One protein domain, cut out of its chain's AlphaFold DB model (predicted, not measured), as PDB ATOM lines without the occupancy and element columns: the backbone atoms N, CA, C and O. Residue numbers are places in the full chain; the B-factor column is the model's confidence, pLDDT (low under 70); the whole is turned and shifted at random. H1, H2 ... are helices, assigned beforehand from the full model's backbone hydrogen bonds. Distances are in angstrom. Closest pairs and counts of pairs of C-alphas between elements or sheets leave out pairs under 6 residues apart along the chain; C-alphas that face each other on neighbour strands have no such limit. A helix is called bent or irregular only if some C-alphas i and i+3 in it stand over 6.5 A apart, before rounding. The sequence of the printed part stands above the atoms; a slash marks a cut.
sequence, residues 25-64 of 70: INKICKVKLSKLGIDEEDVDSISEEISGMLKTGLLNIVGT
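What this domain is: This is residues 25 to 64 of the 70 residues of an uncharacterized protein of Trichococcus patagoniensis (UniProt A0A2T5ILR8). A lopsided helical hairpin: the short helix H1 folds back over the first part of the long helix H2, and the rest of H2, residues 52 to 64, sticks out alone as an arm. The arm makes much of the length, and the two helices meet at a slant rather than side by side along their whole lengths. The printed part has 40 residues with two named helices, H1 then H2, and no named strand; the class is all helix. The whole is loose, with a radius of gyration of the C-alphas of 12.4 A, and the C-alphas span 40 by 14 by 11 A.

How they stand to each other: H1, residues 25 to 36, and H2, residues 40 to 64, form a helical hairpin, two helices in succession that touch and run opposite ways. Their lines stand at a steep tilt of 39 degrees. They touch with 17 pairs of C-alphas within 8 A, and the closest C-alphas, those of Asn 26 and Ser 47, are 5.1 A apart. H2 touches H1 with residues 40 to 51 alone. In H2 every O i to N i+4 pair is within hydrogen-bond range; in H1 5 of 8 are.

Where its parts are: H1 begins at C-alpha 25, at (-90.000, 67.087, 11.870), and measures 16.5 A from first to last C-alpha. It is neither bent nor irregular, but only just: C-alphas 31 and 34 are 6.0 A apart. After three residues, H2 begins at C-alpha 40, at (-98.070, 56.411, 16.030), and ends at C-alpha 64, at (-66.240, 70.087, 4.545), 36.5 A away.

The domain as a whole: The outline is a rod, and residues 52 to 64, which belong to H2, stand free. The two C-alphas farthest apart, those of Gly 37 and Thr 64, are 40.2 A apart. The link from H1 to H2 is tight, and the printed part has no cut. The mean pLDDT of the printed part is 96.1, and no printed residue is under 70.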
ATOM      1  N   ILE A  25     -89.876  68.301  12.684       97.81
ATOM      2  CA  ILE A  25     -90.000  67.087  11.870       97.81
ATOM      3  C   ILE A  25     -91.060  66.167  12.476       97.81
ATOM      4  O   ILE A  25     -92.025  65.832  11.787       97.81
ATOM      5  N   ASN A  26     -90.962  65.852  13.773       97.06
ATOM      6  CA  ASN A  26     -91.937  65.012  14.473       97.06
ATOM      7  C   ASN A  26     -93.359  65.578  14.353       97.06
ATOM      8  O   ASN A  26     -94.287  64.865  13.973       97.06
ATOM      9  N   LYS A  27     -93.537  66.890  14.560       97.19
ATOM     10  CA  LYS A  27     -94.844  67.548  14.420       97.19
ATOM     11  C   LYS A  27     -95.422  67.412  13.010       97.19
ATOM     12  O   LYS A  27     -96.621  67.166  12.859       97.19
ATOM     13  N   ILE A  28     -94.608  67.597  11.972       97.25
ATOM     14  CA  ILE A  28     -95.063  67.466  10.582       97.25
ATOM     15  C   ILE A  28     -95.412  66.008  10.274       97.25
ATOM     16  O   ILE A  28     -96.487  65.768   9.719       97.25
ATOM     17  N   CYS A  29     -94.569  65.051  10.673       97.06
ATOM     18  CA  CYS A  29     -94.832  63.622  10.507       97.06
ATOM     19  C   CYS A  29     -96.142  63.227  11.194       97.06
ATOM     20  O   CYS A  29     -97.032  62.698  10.531       97.06
ATOM     21  N   LYS A  30     -96.348  63.627  12.454       95.94
ATOM     22  CA  LYS A  30     -97.609  63.408  13.181       95.94
ATOM     23  C   LYS A  30     -98.816  63.972  12.458       95.94
ATOM     24  O   LYS A  30     -99.824  63.290  12.349       95.94
ATOM     25  N   VAL A  31     -98.740  65.176  11.897       96.19
ATOM     26  CA  VAL A  31     -99.881  65.775  11.177       96.19
ATOM     27  C   VAL A  31    -100.138  65.119   9.817       96.19
ATOM     28  O   VAL A  31    -101.282  65.106   9.358       96.19
ATOM     29  N   LYS A  32     -99.098  64.657   9.120       96.69
ATOM     30  CA  LYS A  32     -99.205  64.186   7.732       96.69
ATOM     31  C   LYS A  32     -99.419  62.682   7.635       96.69
ATOM     32  O   LYS A  32    -100.269  62.270   6.856       96.69
ATOM     33  N   LEU A  33     -98.690  61.897   8.418       95.44
ATOM     34  CA  LEU A  33     -98.698  60.437   8.360       95.44
ATOM     35  C   LEU A  33     -99.899  59.842   9.102       95.44
ATOM     36  O   LEU A  33    -100.531  58.928   8.580       95.44
ATOM     37  N   SER A  34    -100.325  60.439  10.220       90.81
ATOM     38  CA  SER A  34    -101.567  60.014  10.896       90.81
ATOM     39  C   SER A  34    -102.800  60.149   9.995       90.81
ATOM     40  O   SER A  34    -103.695  59.310  10.022       90.81
ATOM     41  N   LYS A  35    -102.838  61.162   9.115       94.56
ATOM     42  CA  LYS A  35    -103.915  61.338   8.121       94.56
ATOM     43  C   LYS A  35    -103.942  60.244   7.057       94.56
ATOM     44  O   LYS A  35    -104.954  60.100   6.378       94.56
ATOM     45  N   LEU A  36    -102.837  59.524   6.895       95.62
ATOM     46  CA  LEU A  36    -102.720  58.376   6.003       95.62
ATOM     47  C   LEU A  36    -103.018  57.055   6.726       95.62
ATOM     48  O   LEU A  36    -102.953  56.008   6.094       95.62
ATOM     49  N   GLY A  37    -103.367  57.104   8.017       94.94
ATOM     50  CA  GLY A  37    -103.642  55.920   8.828       94.94
ATOM     51  C   GLY A  37    -102.389  55.152   9.246       94.94
ATOM     52  O   GLY A  37    -102.492  53.960   9.500       94.94
ATOM     53  N   ILE A  38    -101.224  55.807   9.270       95.38
ATOM     54  CA  ILE A  38     -99.984  55.223   9.796       95.38
ATOM     55  C   ILE A  38    -100.021  55.289  11.326       95.38
ATOM     56  O   ILE A  38    -100.394  56.329  11.884       95.38
ATOM     57  N   ASP A  39     -99.633  54.192  11.974       95.94
ATOM     58  CA  ASP A  39     -99.632  54.050  13.430       95.94
ATOM     59  C   ASP A  39     -98.610  54.981  14.096       95.94
ATOM     60  O   ASP A  39     -97.581  55.327  13.519       95.94
ATOM     61  N   GLU A  40     -98.892  55.412  15.328       93.38
ATOM     62  CA  GLU A  40     -98.070  56.411  16.030       93.38
ATOM     63  C   GLU A  40     -96.615  55.956  16.227       93.38
ATOM     64  O   GLU A  40     -95.705  56.761  16.037       93.38
ATOM     65  N   GLU A  41     -96.389  54.668  16.508       94.25
ATOM     66  CA  GLU A  41     -95.045  54.084  16.632       94.25
ATOM     67  C   GLU A  41     -94.255  54.181  15.316       94.25
ATOM     68  O   GLU A  41     -93.087  54.578  15.315       94.25
ATOM     69  N   ASP A  42     -94.908  53.902  14.183       96.62
ATOM     70  CA  ASP A  42     -94.304  54.036  12.856       96.62
ATOM     71  C   ASP A  42     -94.032  55.508  12.517       96.62
ATOM     72  O   ASP A  42     -93.000  55.841  11.935       96.62
ATOM     73  N   VAL A  43     -94.940  56.414  12.893       96.38
ATOM     74  CA  VAL A  43     -94.753  57.858  12.703       96.38
ATOM     75  C   VAL A  43     -93.544  58.373  13.477       96.38
ATOM     76  O   VAL A  43     -92.765  59.153  12.919       96.38
ATOM     77  N   ASP A  44     -93.401  57.974  14.740       95.50
ATOM     78  CA  ASP A  44     -92.277  58.386  15.575       95.50
ATOM     79  C   ASP A  44     -90.963  57.825  15.011       95.50
ATOM     80  O   ASP A  44     -90.052  58.616  14.751       95.50
ATOM     81  N   SER A  45     -90.919  56.535  14.661       97.31
ATOM     82  CA  SER A  45     -89.764  55.897  14.007       97.31
ATOM     83  C   SER A  45     -89.335  56.620  12.721       97.31
ATOM     84  O   SER A  45     -88.187  57.046  12.585       97.31
ATOM     85  N   ILE A  46     -90.275  56.882  11.803       97.31
ATOM     86  CA  ILE A  46     -89.995  57.613  10.556       97.31
ATOM     87  C   ILE A  46     -89.469  59.024  10.852       97.31
ATOM     88  O   ILE A  46     -88.578  59.523  10.161       97.31
ATOM     89  N   SER A  47     -90.029  59.702  11.856       97.44
ATOM     90  CA  SER A  47     -89.588  61.051  12.214       97.44
ATOM     91  C   SER A  47     -88.162  61.075  12.766       97.44
ATOM     92  O   SER A  47     -87.383  61.947  12.370       97.44
ATOM     93  N   GLU A  48     -87.803  60.093  13.595       97.12
ATOM     94  CA  GLU A  48     -86.457  59.928  14.142       97.12
ATOM     95  C   GLU A  48     -85.444  59.611  13.037       97.12
ATOM     96  O   GLU A  48     -84.379  60.231  12.987       97.12
ATOM     97  N   GLU A  49     -85.785  58.721  12.099       98.12
ATOM     98  CA  GLU A  49     -84.928  58.395  10.954       98.12
ATOM     99  C   GLU A  49     -84.645  59.629  10.086       98.12
ATOM    100  O   GLU A  49     -83.485  59.938   9.796       98.12
ATOM    101  N   ILE A  50     -85.685  60.388   9.715       98.00
ATOM    102  CA  ILE A  50     -85.537  61.619   8.919       98.00
ATOM    103  C   ILE A  50     -84.656  62.634   9.656       98.00
ATOM    104  O   ILE A  50     -83.743  63.220   9.065       98.00
ATOM    105  N   SER A  51     -84.926  62.842  10.945       97.94
ATOM    106  CA  SER A  51     -84.189  63.772  11.799       97.94
ATOM    107  C   SER A  51     -82.711  63.387  11.917       97.94
ATOM    108  O   SER A  51     -81.827  64.217  11.686       97.94
ATOM    109  N   GLY A  52     -82.420  62.107  12.165       97.81
ATOM    110  CA  GLY A  52     -81.061  61.575  12.257       97.81
ATOM    111  C   GLY A  52     -80.283  61.676  10.943       97.81
ATOM    112  O   GLY A  52     -79.117  62.094  10.936       97.81
ATOM    113  N   MET A  53     -80.926  61.361   9.814       98.31
ATOM    114  CA  MET A  53     -80.330  61.514   8.484       98.31
ATOM    115  C   MET A  53     -79.998  62.978   8.181       98.31
ATOM    116  O   MET A  53     -78.903  63.274   7.699       98.31
ATOM    117  N   LEU A  54     -80.907  63.904   8.506       98.12
ATOM    118  CA  LEU A  54     -80.678  65.333   8.317       98.12
ATOM    119  C   LEU A  54     -79.536  65.844   9.203       98.12
ATOM    120  O   LEU A  54     -78.655  66.544   8.702       98.12
ATOM    121  N   LYS A  55     -79.509  65.465  10.489       97.56
ATOM    122  CA  LYS A  55     -78.426  65.836  11.414       97.56
ATOM    123  C   LYS A  55     -77.077  65.382  10.876       97.56
ATOM    124  O   LYS A  55     -76.144  66.176  10.791       97.56
ATOM    125  N   THR A  56     -76.997  64.124  10.455       97.62
ATOM    126  CA  THR A  56     -75.779  63.539   9.888       97.62
ATOM    127  C   THR A  56     -75.350  64.273   8.618       97.62
ATOM    128  O   THR A  56     -74.182  64.625   8.472       97.62
ATOM    129  N   GLY A  57     -76.292  64.562   7.715       97.75
ATOM    130  CA  GLY A  57     -76.019  65.315   6.492       97.75
ATOM    131  C   GLY A  57     -75.466  66.714   6.767       97.75
ATOM    132  O   GLY A  57     -74.480  67.116   6.155       97.75
ATOM    133  N   LEU A  58     -76.051  67.435   7.727       97.00
ATOM    134  CA  LEU A  58     -75.600  68.774   8.108       97.00
ATOM    135  C   LEU A  58     -74.213  68.750   8.755       97.00
ATOM    136  O   LEU A  58     -73.357  69.542   8.370       97.00
ATOM    137  N   LEU A  59     -73.954  67.814   9.670       95.94
ATOM    138  CA  LEU A  59     -72.631  67.658  10.284       95.94
ATOM    139  C   LEU A  59     -71.561  67.288   9.252       95.94
ATOM    140  O   LEU A  59     -70.449  67.812   9.307       95.94
ATOM    141  N   ASN A  60     -71.903  66.459   8.263       96.00
ATOM    142  CA  ASN A  60     -71.006  66.151   7.152       96.00
ATOM    143  C   ASN A  60     -70.692  67.398   6.314       96.00
ATOM    144  O   ASN A  60     -69.533  67.605   5.965       96.00
ATOM    145  N   ILE A  61     -71.692  68.244   6.026       95.06
ATOM    146  CA  ILE A  61     -71.492  69.524   5.325       95.06
ATOM    147  C   ILE A  61     -70.574  70.442   6.135       95.06
ATOM    148  O   ILE A  61     -69.614  70.966   5.585       95.06
ATOM    149  N   VAL A  62     -70.811  70.603   7.439       93.75
ATOM    150  CA  VAL A  62     -69.923  71.401   8.302       93.75
ATOM    151  C   VAL A  62     -68.501  70.833   8.300       93.75
ATOM    152  O   VAL A  62     -67.528  71.587   8.287       93.75
ATOM    153  N   GLY A  63     -68.366  69.507   8.243       90.44
ATOM    154  CA  GLY A  63     -67.087  68.819   8.106       90.44
ATOM    155  C   GLY A  63     -66.271  69.255   6.885       90.44
ATOM    156  O   GLY A  63     -65.043  69.288   6.985       90.44
ATOM    157  N   THR A  64     -66.919  69.650   5.781       91.50
ATOM    158  CA  THR A  64     -66.240  70.087   4.545       91.50
ATOM    159  C   THR A  64     -65.762  71.536   4.574       91.50
ATOM    160  O   THR A  64     -64.983  71.922   3.706       91.50
TER     161      THR A  64